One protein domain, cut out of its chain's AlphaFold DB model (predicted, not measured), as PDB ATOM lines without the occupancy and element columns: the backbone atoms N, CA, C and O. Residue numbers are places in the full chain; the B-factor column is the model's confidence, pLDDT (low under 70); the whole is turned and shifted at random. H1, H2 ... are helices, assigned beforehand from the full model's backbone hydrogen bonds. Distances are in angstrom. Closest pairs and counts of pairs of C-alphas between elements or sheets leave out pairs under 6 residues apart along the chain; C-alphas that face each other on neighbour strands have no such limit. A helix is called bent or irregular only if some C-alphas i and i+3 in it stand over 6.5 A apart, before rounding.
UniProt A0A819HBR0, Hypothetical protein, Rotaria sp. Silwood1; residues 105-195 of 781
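What this domain is: This is residues 105 to 195 of the 781 residues of the protein "Hypothetical protein" of Rotaria sp. Silwood1 (UniProt A0A819HBR0). The chain goes out and comes back: H1 and the first arm of the bent helix H2, H2a, lead to one end of the body, the second arm H2b folds back there, and the path returns through H3 to H4, which packs crosswise on H1 at the other end. H5 packs on H2b and runs outward from the body, and its last residues, 186 to 188, with the tail 189 to 195, stick out as an arm. The printed part has 91 residues, with five named helices in the order H1, H2, H3, H4, H5 and no named strand; its class is all helix. It is compact, with a radius of gyration of the C-alphas of 13.2 A, and spans 37 by 34 by 24 A.

How they stand to each other: Begin with the longest helix, H2, residues 124 to 142. By its hydrogen bonds it was assigned as one helix, but it is bent: C-alphas 132 and 135 are 9.6 A apart. Its arms are H2a, residues 124 to 132, and H2b, residues 135 to 142. The arms touch, closest at the C-alphas of Leu 130 and Val 138, 5.8 A apart, and run opposite ways at a steep tilt of 38 degrees, only just past shallow. Next look at H5, residues 178 to 188. It touches H2b, closest at the C-alphas of Trp 142 and Val 179, 6.4 A apart, with a steep tilt of 46 degrees, opposite ways. H2a and H5 are only just apart, their closest C-alphas 8.4 A from each other. H3, residues 147 to 152, only just touches H5, with 3 pairs of C-alphas within 8 A; the closest are those of Val 147 and Ile 178, 4.6 A apart, and the helices are about perpendicular at 71 degrees, only just past steep. Then find H4, residues 158 to 168, and H1, residues 115 to 122. They touch with 9 pairs of C-alphas within 8 A, closest at Pro 115 and Thr 164, 4.5 A apart, opposite ways at a steep tilt of 61 degrees. H3 and H4 touch only at the corner by their link, and only just, with 3 pairs; the C-alphas of Leu 151 and Ile 161 are closest at 7.0 A. H1 and H3 are close but not clearly touching, with the C-alphas of Ala 122 and Leu 151 7.0 A apart. H1 and H2a meet only through their link. The helix packing is mostly crossed, the helices that touch standing at an angle to each other: for instance, H1 and H4 at 61 degrees and H2b and H5 at 46 degrees. In H1, H2a, H2b, H3 and H5 every O i to N i+4 pair is within hydrogen-bond range; in H4 it is 6 of 7.

Where its parts are: Find C-alpha 115 at (44.898, 22.073, -9.361), where H1 begins; it ends at C-alpha 122, 10.7 A away. H2a runs 12.6 A from C-alpha 124 to C-alpha 132 at (31.886, 43.729, -17.230), and H2b runs 10.2 A from 135 to 142. H3 is 8.7 A long from 147 to 152, and H4 is 15.1 A long from 158 to 168. H5 begins at C-alpha 178 and runs 15.4 A to C-alpha 188 at (51.267, 35.053, -10.989).

The domain as a whole: Look for the C-alphas farthest apart at Gln 108 and Tyr 195, 39.5 A. Residues 186 to 195, of which 186 to 188 belong to H5, stand free; the body without them spans 37 by 25 by 19 A. The links H1 to H2, H2 to H3 and H3 to H4 are tight, and H4 to H5, with 9 residues between, is short. The printed part has no cut. Its mean pLDDT is 93.3, and no printed residue is under 70.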
ATOM      1  N   ASN A 105      40.166  11.858  -3.685       95.56
ATOM      2  CA  ASN A 105      38.911  11.242  -4.131       95.56
ATOM      3  C   ASN A 105      37.984  12.263  -4.826       95.56
ATOM      4  O   ASN A 105      36.923  12.607  -4.306       95.56
ATOM      5  N   THR A 106      38.430  12.801  -5.962       96.06
ATOM      6  CA  THR A 106      37.697  13.794  -6.760       96.06
ATOM      7  C   THR A 106      36.516  13.168  -7.505       96.06
ATOM      8  O   THR A 106      36.463  11.957  -7.756       96.06
ATOM      9  N   SER A 107      35.535  13.999  -7.864       96.38
ATOM     10  CA  SER A 107      34.371  13.550  -8.631       96.38
ATOM     11  C   SER A 107      34.744  13.179 -10.070       96.38
ATOM     12  O   SER A 107      35.802  13.541 -10.587       96.38
ATOM     13  N   GLN A 108      33.849  12.476 -10.767       94.88
ATOM     14  CA  GLN A 108      34.104  12.017 -12.136       94.88
ATOM     15  C   GLN A 108      34.393  13.166 -13.118       94.88
ATOM     16  O   GLN A 108      35.214  12.998 -14.014       94.88
ATOM     17  N   SER A 109      33.757  14.330 -12.945       95.25
ATOM     18  CA  SER A 109      33.974  15.505 -13.801       95.25
ATOM     19  C   SER A 109      35.282  16.247 -13.491       95.25
ATOM     20  O   SER A 109      35.661  17.153 -14.238       95.25
ATOM     21  N   GLU A 110      35.966  15.895 -12.402       97.31
ATOM     22  CA  GLU A 110      37.194  16.535 -11.919       97.31
ATOM     23  C   GLU A 110      38.449  15.692 -12.147       97.31
ATOM     24  O   GLU A 110      39.546  16.252 -12.169       97.31
ATOM     25  N   ARG A 111      38.300  14.378 -12.348       95.75
ATOM     26  CA  ARG A 111      39.410  13.472 -12.677       95.75
ATOM     27  C   ARG A 111      40.195  13.964 -13.891       95.75
ATOM     28  O   ARG A 111      39.622  14.469 -14.857       95.75
ATOM     29  N   GLY A 112      41.514  13.827 -13.829       95.88
ATOM     30  CA  GLY A 112      42.430  14.264 -14.878       95.88
ATOM     31  C   GLY A 112      42.679  15.776 -14.932       95.88
ATOM     32  O   GLY A 112      43.439  16.230 -15.785       95.88
ATOM     33  N   LYS A 113      42.073  16.589 -14.051       96.88
ATOM     34  CA  LYS A 113      42.298  18.044 -14.017       96.88
ATOM     35  C   LYS A 113      43.390  18.412 -13.021       96.88
ATOM     36  O   LYS A 113      43.392  17.969 -11.877       96.88
ATOM     37  N   THR A 114      44.286  19.306 -13.433       96.12
ATOM     38  CA  THR A 114      45.296  19.864 -12.523       96.12
ATOM     39  C   THR A 114      44.659  20.820 -11.499       96.12
ATOM     40  O   THR A 114      43.638  21.450 -11.807       96.12
ATOM     41  N   PRO A 115      45.295  21.047 -10.333       94.75
ATOM     42  CA  PRO A 115      44.898  22.073  -9.361       94.75
ATOM     43  C   PRO A 115      44.693  23.455  -9.987       94.75
ATOM     44  O   PRO A 115      43.772  24.192  -9.639       94.75
ATOM     45  N   ARG A 116      45.533  23.797 -10.972       93.12
ATOM     46  CA  ARG A 116      45.417  25.046 -11.723       93.12
ATOM     47  C   ARG A 116      44.124  25.087 -12.534       93.12
ATOM     48  O   ARG A 116      43.426  26.093 -12.482       93.12
ATOM     49  N   ASN A 117      43.788  24.022 -13.263       95.38
ATOM     50  CA  ASN A 117      42.544  23.983 -14.038       95.38
ATOM     51  C   ASN A 117      41.310  24.031 -13.132       95.38
ATOM     52  O   ASN A 117      40.367  24.747 -13.447       95.38
ATOM     53  N   LEU A 118      41.328  23.311 -12.008       97.12
ATOM     54  CA  LEU A 118      40.249  23.342 -11.018       97.12
ATOM     55  C   LEU A 118      40.034  24.762 -10.477       97.12
ATOM     56  O   LEU A 118      38.924  25.283 -10.568       97.12
ATOM     57  N   TRP A 119      41.110  25.424 -10.032       96.00
ATOM     58  CA  TRP A 119      41.073  26.813  -9.566       96.00
ATOM     59  C   TRP A 119      40.501  27.766 -10.617       96.00
ATOM     60  O   TRP A 119      39.541  28.478 -10.337       96.00
ATOM     61  N   PHE A 120      41.053  27.761 -11.837       94.88
ATOM     62  CA  PHE A 120      40.633  28.691 -12.889       94.88
ATOM     63  C   PHE A 120      39.202  28.466 -13.361       94.88
ATOM     64  O   PHE A 120      38.536  29.446 -13.679       94.88
ATOM     65  N   ASN A 121      38.721  27.220 -13.378       95.31
ATOM     66  CA  ASN A 121      37.323  26.922 -13.684       95.31
ATOM     67  C   ASN A 121      36.388  27.476 -12.603       95.31
ATOM     68  O   ASN A 121      35.355  28.053 -12.931       95.31
ATOM     69  N   ALA A 122      36.761  27.337 -11.328       96.12
ATOM     70  CA  ALA A 122      35.939  27.785 -10.209       96.12
ATOM     71  C   ALA A 122      35.765  29.306 -10.169       96.12
ATOM     72  O   ALA A 122      34.681  29.783  -9.862       96.12
ATOM     73  N   ILE A 123      36.808  30.065 -10.514       95.81
ATOM     74  CA  ILE A 123      36.802  31.534 -10.423       95.81
ATOM     75  C   ILE A 123      36.353  32.239 -11.715       95.81
ATOM     76  O   ILE A 123      36.349  33.470 -11.754       95.81
ATOM     77  N   GLN A 124      35.955  31.501 -12.763       95.38
ATOM     78  CA  GLN A 124      35.441  32.083 -14.017       95.38
ATOM     79  C   GLN A 124      34.323  33.123 -13.810       95.38
ATOM     80  O   GLN A 124      34.392  34.177 -14.442       95.38
ATOM     81  N   PRO A 125      33.333  32.919 -12.912       96.19
ATOM     82  CA  PRO A 125      32.293  33.924 -12.688       96.19
ATOM     83  C   PRO A 125      32.853  35.267 -12.200       96.19
ATOM     84  O   PRO A 125      32.342  36.317 -12.575       96.19
ATOM     85  N   ILE A 126      33.930  35.249 -11.404       96.06
ATOM     86  CA  ILE A 126      34.569  36.473 -10.905       96.06
ATOM     87  C   ILE A 126      35.291  37.204 -12.041       96.06
ATOM     88  O   ILE A 126      35.235  38.431 -12.104       96.06
ATOM     89  N   PHE A 127      35.937  36.472 -12.952       92.25
ATOM     90  CA  PHE A 127      36.537  37.057 -14.154       92.25
ATOM     91  C   PHE A 127      35.491  37.719 -15.049       92.25
ATOM     92  O   PHE A 127      35.699  38.845 -15.487       92.25
ATOM     93  N   HIS A 128      34.336  37.082 -15.232       92.62
ATOM     94  CA  HIS A 128      33.233  37.675 -15.981       92.62
ATOM     95  C   HIS A 128      32.737  38.985 -15.342       92.62
ATOM     96  O   HIS A 128      32.585  39.995 -16.031       92.62
ATOM     97  N   THR A 129      32.568  39.014 -14.012       91.12
ATOM     98  CA  THR A 129      32.251  40.254 -13.279       91.12
ATOM     99  C   THR A 129      33.337  41.320 -13.470       91.12
ATOM    100  O   THR A 129      33.023  42.501 -13.624       91.12
ATOM    101  N   LEU A 130      34.616  40.923 -13.462       86.12
ATOM    102  CA  LEU A 130      35.747  41.832 -13.656       86.12
ATOM    103  C   LEU A 130      35.735  42.464 -15.054       86.12
ATOM    104  O   LEU A 130      35.947  43.668 -15.164       86.12
ATOM    105  N   GLU A 131      35.462  41.680 -16.097       83.69
ATOM    106  CA  GLU A 131      35.384  42.150 -17.487       83.69
ATOM    107  C   GLU A 131      34.225  43.129 -17.709       83.69
ATOM    108  O   GLU A 131      34.372  44.104 -18.441       83.69
ATOM    109  N   GLN A 132      33.084  42.902 -17.054       83.25
ATOM    110  CA  GLN A 132      31.886  43.729 -17.230       83.25
ATOM    111  C   GLN A 132      31.875  45.003 -16.379       83.25
ATOM    112  O   GLN A 132      31.379  46.034 -16.825       83.25
ATOM    113  N   GLY A 133      32.364  44.930 -15.138       71.75
ATOM    114  CA  GLY A 133      32.183  45.989 -14.136       71.75
ATOM    115  C   GLY A 133      33.445  46.373 -13.365       71.75
ATOM    116  O   GLY A 133      33.378  47.156 -12.412       71.75
ATOM    117  N   GLY A 134      34.600  45.824 -13.742       83.56
ATOM    118  CA  GLY A 134      35.879  46.114 -13.109       83.56
ATOM    119  C   GLY A 134      35.968  45.665 -11.646       83.56
ATOM    120  O   GLY A 134      35.129  44.942 -11.101       83.56
ATOM    121  N   TRP A 135      37.022  46.121 -10.968       86.38
ATOM    122  CA  TRP A 135      37.303  45.736  -9.582       86.38
ATOM    123  C   TRP A 135      36.255  46.201  -8.578       86.38
ATOM    124  O   TRP A 135      36.111  45.577  -7.530       86.38
ATOM    125  N   THR A 136      35.531  47.283  -8.861       84.88
ATOM    126  CA  THR A 136      34.453  47.754  -7.985       84.88
ATOM    127  C   THR A 136      33.294  46.764  -7.965       84.88
ATOM    128  O   THR A 136      32.839  46.411  -6.880       84.88
ATOM    129  N   ALA A 137      32.883  46.238  -9.124       82.31
ATOM    130  CA  ALA A 137      31.853  45.204  -9.186       82.31
ATOM    131  C   ALA A 137      32.300  43.920  -8.471       82.31
ATOM    132  O   ALA A 137      31.574  43.405  -7.622       82.31
ATOM    133  N   VAL A 138      33.533  43.461  -8.729       90.31
ATOM    134  CA  VAL A 138      34.098  42.274  -8.062       90.31
ATOM    135  C   VAL A 138      34.117  42.439  -6.544       90.31
ATOM    136  O   VAL A 138      33.690  41.546  -5.818       90.31
ATOM    137  N   ARG A 139      34.593  43.588  -6.059       89.88
ATOM    138  CA  ARG A 139      34.676  43.902  -4.629       89.88
ATOM    139  C   ARG A 139      33.295  43.884  -3.973       89.88
ATOM    140  O   ARG A 139      33.122  43.224  -2.957       89.88
ATOM    141  N   ASN A 140      32.320  44.563  -4.573       87.56
ATOM    142  CA  ASN A 140      30.970  44.669  -4.022       87.56
ATOM    143  C   ASN A 140      30.249  43.317  -3.979       87.56
ATOM    144  O   ASN A 140      29.466  43.072  -3.066       87.56
ATOM    145  N   GLN A 141      30.508  42.446  -4.956       94.88
ATOM    146  CA  GLN A 141      29.836  41.156  -5.060       94.88
ATOM    147  C   GLN A 141      30.511  40.053  -4.230       94.88
ATOM    148  O   GLN A 141      29.815  39.193  -3.692       94.88
ATOM    149  N   TRP A 142      31.846  40.057  -4.125       96.69
ATOM    150  CA  TRP A 142      32.600  38.885  -3.664       96.69
ATOM    151  C   TRP A 142      33.465  39.102  -2.411       96.69
ATOM    152  O   TRP A 142      33.949  38.119  -1.859       96.69
ATOM    153  N   ASP A 143      33.660  40.330  -1.910       96.25
ATOM    154  CA  ASP A 143      34.534  40.569  -0.740       96.25
ATOM    155  C   ASP A 143      34.004  39.953   0.570       96.25
ATOM    156  O   ASP A 143      34.762  39.749   1.511       96.25
ATOM    157  N   SER A 144      32.718  39.607   0.646       97.50
ATOM    158  CA  SER A 144      32.129  38.902   1.795       97.50
ATOM    159  C   SER A 144      32.497  37.414   1.865       97.50
ATOM    160  O   SER A 144      32.211  36.765   2.873       97.50
ATOM    161  N   TYR A 145      33.145  36.865   0.834       98.19
ATOM    162  CA  TYR A 145      33.524  35.457   0.770       98.19
ATOM    163  C   TYR A 145      35.007  35.264   1.066       98.19
ATOM    164  O   TYR A 145      35.878  35.923   0.498       98.19
ATOM    165  N   SER A 146      35.304  34.280   1.909       98.38
ATOM    166  CA  SER A 146      36.637  33.682   1.967       98.38
ATOM    167  C   SER A 146      36.866  32.753   0.768       98.38
ATOM    168  O   SER A 146      35.907  32.345   0.107       98.38
ATOM    169  N   VAL A 147      38.120  32.376   0.503       98.00
ATOM    170  CA  VAL A 147      38.445  31.352  -0.504       98.00
ATOM    171  C   VAL A 147      37.702  30.045  -0.207       98.00
ATOM    172  O   VAL A 147      37.080  29.487  -1.106       98.00
ATOM    173  N   GLU A 148      37.710  29.597   1.051       97.38
ATOM    174  CA  GLU A 148      36.997  28.391   1.494       97.38
ATOM    175  C   GLU A 148      35.492  28.488   1.220       97.38
ATOM    176  O   GLU A 148      34.925  27.661   0.506       97.38
ATOM    177  N   SER A 149      34.841  29.527   1.752       97.56
ATOM    178  CA  SER A 149      33.388  29.682   1.635       97.56
ATOM    179  C   SER A 149      32.928  29.861   0.191       97.56
ATOM    180  O   SER A 149      31.823  29.449  -0.139       97.56
ATOM    181  N   TYR A 150      33.754  30.477  -0.663       98.00
ATOM    182  CA  TYR A 150      33.461  30.599  -2.089       98.00
ATOM    183  C   TYR A 150      33.521  29.236  -2.778       98.00
ATOM    184  O   TYR A 150      32.551  28.830  -3.411       98.00
ATOM    185  N   LEU A 151      34.630  28.502  -2.630       97.44
ATOM    186  CA  LEU A 151      34.813  27.236  -3.340       97.44
ATOM    187  C   LEU A 151      33.797  26.173  -2.919       97.44
ATOM    188  O   LEU A 151      33.317  25.446  -3.783       97.44
ATOM    189  N   VAL A 152      33.405  26.123  -1.643       96.38
ATOM    190  CA  VAL A 152      32.362  25.198  -1.158       96.38
ATOM    191  C   VAL A 152      30.987  25.479  -1.785       96.38
ATOM    192  O   VAL A 152      30.156  24.580  -1.853       96.38
ATOM    193  N   GLN A 153      30.742  26.700  -2.269       95.62
ATOM    194  CA  GLN A 153      29.511  27.052  -2.989       95.62
ATOM    195  C   GLN A 153      29.595  26.807  -4.500       95.62
ATOM    196  O   GLN A 153      28.596  26.950  -5.205       95.62
ATOM    197  N   THR A 154      30.771  26.449  -5.015       94.94
ATOM    198  CA  THR A 154      30.920  26.007  -6.405       94.94
ATOM    199  C   THR A 154      30.580  24.520  -6.538       94.94
ATOM    200  O   THR A 154      30.377  23.815  -5.555       94.94
ATOM    201  N   ASN A 155      30.584  24.005  -7.768       92.75
ATOM    202  CA  ASN A 155      30.418  22.571  -8.028       92.75
ATOM    203  C   ASN A 155      31.693  21.741  -7.755       92.75
ATOM    204  O   ASN A 155      31.766  20.593  -8.194       92.75
ATOM    205  N   MET A 156      32.710  22.306  -7.091       96.38
ATOM    206  CA  MET A 156      33.920  21.566  -6.732       96.38
ATOM    207  C   MET A 156      33.664  20.594  -5.576       96.38
ATOM    208  O   MET A 156      33.082  20.961  -4.557       96.38
ATOM    209  N   SER A 157      34.160  19.361  -5.688       97.38
ATOM    210  CA  SER A 157      34.153  18.414  -4.570       97.38
ATOM    211  C   SER A 157      35.137  18.839  -3.475       97.38
ATOM    212  O   SER A 157      36.168  19.454  -3.751       97.38
ATOM    213  N   ARG A 158      34.880  18.439  -2.220       96.81
ATOM    214  CA  ARG A 158      35.803  18.684  -1.091       96.81
ATOM    215  C   ARG A 158      37.229  18.219  -1.403       96.81
ATOM    216  O   ARG A 158      38.174  18.967  -1.188       96.81
ATOM    217  N   ALA A 159      37.370  17.032  -1.994       97.12
ATOM    218  CA  ALA A 159      38.666  16.484  -2.385       97.12
ATOM    219  C   ALA A 159      39.379  17.339  -3.447       97.12
ATOM    220  O   ALA A 159      40.597  17.486  -3.389       97.12
ATOM    221  N   ALA A 160      38.645  17.927  -4.397       97.44
ATOM    222  CA  ALA A 160      39.214  18.839  -5.389       97.44
ATOM    223  C   ALA A 160      39.632  20.185  -4.773       97.44
ATOM    224  O   ALA A 160      40.642  20.761  -5.188       97.44
ATOM    225  N   ILE A 161      38.893  20.675  -3.769       97.69
ATOM    226  CA  ILE A 161      39.270  21.869  -2.998       97.69
ATOM    227  C   ILE A 161      40.563  21.600  -2.221       97.69
ATOM    228  O   ILE A 161      41.516  22.365  -2.366       97.69
ATOM    229  N   ASP A 162      40.643  20.490  -1.482       95.88
ATOM    230  CA  ASP A 162      41.841  20.106  -0.718       95.88
ATOM    231  C   ASP A 162      43.055  19.926  -1.637       95.88
ATOM    232  O   ASP A 162      44.127  20.478  -1.383       95.88
ATOM    233  N   TYR A 163      42.863  19.244  -2.770       95.69
ATOM    234  CA  TYR A 163      43.896  19.090  -3.789       95.69
ATOM    235  C   TYR A 163      44.400  20.445  -4.305       95.69
ATOM    236  O   TYR A 163      45.605  20.686  -4.404       95.69
ATOM    237  N   THR A 164      43.479  21.372  -4.577       95.38
ATOM    238  CA  THR A 164      43.814  22.729  -5.019       95.38
ATOM    239  C   THR A 164      44.570  23.504  -3.942       95.38
ATOM    240  O   THR A 164      45.538  24.208  -4.237       95.38
ATOM    241  N   PHE A 165      44.166  23.362  -2.684       94.75
ATOM    242  CA  PHE A 165      44.737  24.084  -1.555       94.75
ATOM    243  C   PHE A 165      46.175  23.712  -1.250       94.75
ATOM    244  O   PHE A 165      46.970  24.615  -0.970       94.75
ATOM    245  N   VAL A 166      46.520  22.427  -1.334       91.44
ATOM    246  CA  VAL A 166      47.892  21.967  -1.094       91.44
ATOM    247  C   VAL A 166      48.848  22.568  -2.130       91.44
ATOM    248  O   VAL A 166      49.887  23.110  -1.754       91.44
ATOM    249  N   PHE A 167      48.475  22.566  -3.415       91.00
ATOM    250  CA  PHE A 167      49.327  23.074  -4.502       91.00
ATOM    251  C   PHE A 167      49.394  24.600  -4.576       91.00
ATOM    252  O   PHE A 167      50.440  25.157  -4.904       91.00
ATOM    253  N   GLN A 168      48.286  25.282  -4.284       84.75
ATOM    254  CA  GLN A 168      48.198  26.742  -4.384       84.75
ATOM    255  C   GLN A 168      48.558  27.455  -3.067       84.75
ATOM    256  O   GLN A 168      48.562  28.685  -3.013       84.75
ATOM    257  N   GLY A 169      48.854  26.708  -1.997       84.88
ATOM    258  CA  GLY A 169      49.204  27.261  -0.683       84.88
ATOM    259  C   GLY A 169      48.022  27.867   0.085       84.88
ATOM    260  O   GLY A 169      48.220  28.706   0.969       84.88
ATOM    261  N   TYR A 170      46.789  27.465  -0.239       90.69
ATOM    262  CA  TYR A 170      45.584  27.949   0.442       90.69
ATOM    263  C   TYR A 170      45.186  27.124   1.662       90.69
ATOM    264  O   TYR A 170      44.417  27.625   2.466       90.69
ATOM    265  N   GLU A 171      45.751  25.938   1.885       89.44
ATOM    266  CA  GLU A 171      45.394  25.099   3.045       89.44
ATOM    267  C   GLU A 171      45.504  25.858   4.382       89.44
ATOM    268  O   GLU A 171      44.610  25.805   5.218       89.44
ATOM    269  N   ALA A 172      46.553  26.670   4.534       91.50
ATOM    270  CA  ALA A 172      46.780  27.499   5.717       91.50
ATOM    271  C   ALA A 172      46.336  28.963   5.563       91.50
ATOM    272  O   ALA A 172      46.686  29.809   6.389       91.50
ATOM    273  N   SER A 173      45.624  29.293   4.483       94.12
ATOM    274  CA  SER A 173      45.186  30.661   4.186       94.12
ATOM    275  C   SER A 173      43.803  30.754   3.535       94.12
ATOM    276  O   SER A 173      43.451  31.801   3.005       94.12
ATOM    277  N   SER A 174      42.995  29.696   3.600       96.19
ATOM    278  CA  SER A 174      41.685  29.600   2.941       96.19
ATOM    279  C   SER A 174      40.641  30.566   3.512       96.19
ATOM    280  O   SER A 174      39.665  30.899   2.844       96.19
ATOM    281  N   TYR A 175      40.888  31.080   4.718       96.38
ATOM    282  CA  TYR A 175      40.068  32.079   5.400       96.38
ATOM    283  C   TYR A 175      40.200  33.500   4.817       96.38
ATOM    284  O   TYR A 175      39.443  34.391   5.204       96.38
ATOM    285  N   VAL A 176      41.157  33.756   3.915       97.25
ATOM    286  CA  VAL A 176      41.335  35.090   3.309       97.25
ATOM    287  C   VAL A 176      40.249  35.387   2.279       97.25
ATOM    288  O   VAL A 176      39.697  34.464   1.687       97.25
ATOM    289  N   SER A 177      39.963  36.671   2.041       97.88
ATOM    290  CA  SER A 177      38.980  37.122   1.045       97.88
ATOM    291  C   SER A 177      39.314  36.553  -0.336       97.88
ATOM    292  O   SER A 177      40.467  36.625  -0.786       97.88
ATOM    293  N   ILE A 178      38.304  36.020  -1.033       97.56
ATOM    294  CA  ILE A 178      38.464  35.519  -2.403       97.56
ATOM    295  C   ILE A 178      38.973  36.637  -3.318       97.56
ATOM    296  O   ILE A 178      39.862  36.398  -4.127       97.56
ATOM    297  N   VAL A 179      38.545  37.887  -3.115       96.81
ATOM    298  CA  VAL A 179      39.023  39.049  -3.886       96.81
ATOM    299  C   VAL A 179      40.539  39.226  -3.737       96.81
ATOM    300  O   VAL A 179      41.250  39.428  -4.726       96.81
ATOM    301  N   SER A 180      41.067  39.073  -2.517       94.94
ATOM    302  CA  SER A 180      42.514  39.121  -2.272       94.94
ATOM    303  C   SER A 180      43.257  37.964  -2.957       94.94
ATOM    304  O   SER A 180      44.374  38.159  -3.448       94.94
ATOM    305  N   ALA A 181      42.660  36.773  -3.005       95.38
ATOM    306  CA  ALA A 181      43.216  35.607  -3.690       95.38
ATOM    307  C   ALA A 181      43.221  35.769  -5.222       95.38
ATOM    308  O   ALA A 181      44.211  35.418  -5.874       95.38
ATOM    309  N   ILE A 182      42.177  36.370  -5.805       94.94
ATOM    310  CA  ILE A 182      42.113  36.678  -7.242       94.94
ATOM    311  C   ILE A 182      43.191  37.692  -7.628       94.94
ATOM    312  O   ILE A 182      43.936  37.440  -8.572       94.94
ATOM    313  N   ARG A 183      43.368  38.781  -6.865       92.31
ATOM    314  CA  ARG A 183      44.459  39.747  -7.119       92.31
ATOM    315  C   ARG A 183      45.829  39.071  -7.148       92.31
ATOM    316  O   ARG A 183      46.609  39.300  -8.068       92.31
ATOM    317  N   SER A 184      46.103  38.191  -6.182       90.56
ATOM    318  CA  SER A 184      47.344  37.406  -6.166       90.56
ATOM    319  C   SER A 184      47.447  36.477  -7.380       90.56
ATOM    320  O   SER A 184      48.514  36.374  -7.980       90.56
ATOM    321  N   THR A 185      46.349  35.816  -7.756       92.19
ATOM    322  CA  THR A 185      46.293  34.917  -8.919       92.19
ATOM    323  C   THR A 185      46.673  35.655 -10.197       92.19
ATOM    324  O   THR A 185      47.507  35.157 -10.948       92.19
ATOM    325  N   LEU A 186      46.128  36.853 -10.422       90.69
ATOM    326  CA  LEU A 186      46.419  37.647 -11.617       90.69
ATOM    327  C   LEU A 186      47.900  38.010 -11.734       90.69
ATOM    328  O   LEU A 186      48.453  37.905 -12.821       90.69
ATOM    329  N   VAL A 187      48.570  38.359 -10.631       90.94
ATOM    330  CA  VAL A 187      50.008  38.684 -10.666       90.94
ATOM    331  C   VAL A 187      50.845  37.480 -11.107       90.94
ATOM    332  O   VAL A 187      51.739  37.629 -11.934       90.94
ATOM    333  N   PHE A 188      50.549  36.278 -10.602       89.56
ATOM    334  CA  PHE A 188      51.267  35.053 -10.989       89.56
ATOM    335  C   PHE A 188      50.875  34.502 -12.366       89.56
ATOM    336  O   PHE A 188      51.575  33.639 -12.892       89.56
ATOM    337  N   ASN A 189      49.772  34.977 -12.949       87.44
ATOM    338  CA  ASN A 189      49.234  34.491 -14.222       87.44
ATOM    339  C   ASN A 189      49.148  35.583 -15.300       87.44
ATOM    340  O   ASN A 189      48.514  35.371 -16.326       87.44
ATOM    341  N   SER A 190      49.809  36.722 -15.097       84.19
ATOM    342  CA  SER A 190      49.844  37.848 -16.041       84.19
ATOM    343  C   SER A 190      50.660  37.566 -17.307       84.19
ATOM    344  O   SER A 190      50.629  38.355 -18.244       84.19
ATOM    345  N   GLY A 191      51.434  36.475 -17.323       86.88
ATOM    346  CA  GLY A 191      52.443  36.205 -18.351       86.88
ATOM    347  C   GLY A 191      53.758  36.968 -18.140       86.88
ATOM    348  O   GLY A 191      54.710  36.729 -18.878       86.88
ATOM    349  N   ALA A 192      53.836  37.838 -17.125       89.25
ATOM    350  CA  ALA A 192      55.053  38.564 -16.779       89.25
ATOM    351  C   ALA A 192      56.160  37.618 -16.301       89.25
ATOM    352  O   ALA A 192      55.910  36.623 -15.605       89.25
ATOM    353  N   LYS A 193      57.405  37.968 -16.629       93.88
ATOM    354  CA  LYS A 193      58.572  37.270 -16.105       93.88
ATOM    355  C   LYS A 193      58.881  37.803 -14.718       93.88
ATOM    356  O   LYS A 193      58.707  38.977 -14.408       93.88
ATOM    357  N   PHE A 194      59.349  36.916 -13.855       96.75
ATOM    358  CA  PHE A 194      59.767  37.293 -12.515       96.75
ATOM    359  C   PHE A 194      61.276  37.442 -12.502       96.75
ATOM    360  O   PHE A 194      61.987  36.659 -13.121       96.75
ATOM    361  N   TYR A 195      61.766  38.417 -11.751       97.00
ATOM    362  CA  TYR A 195      63.190  38.680 -11.618       97.00
ATOM    363  C   TYR A 195      63.574  38.802 -10.151       97.00
ATOM    364  O   TYR A 195      62.763  39.198  -9.319       97.00
TER     365      TYR A 195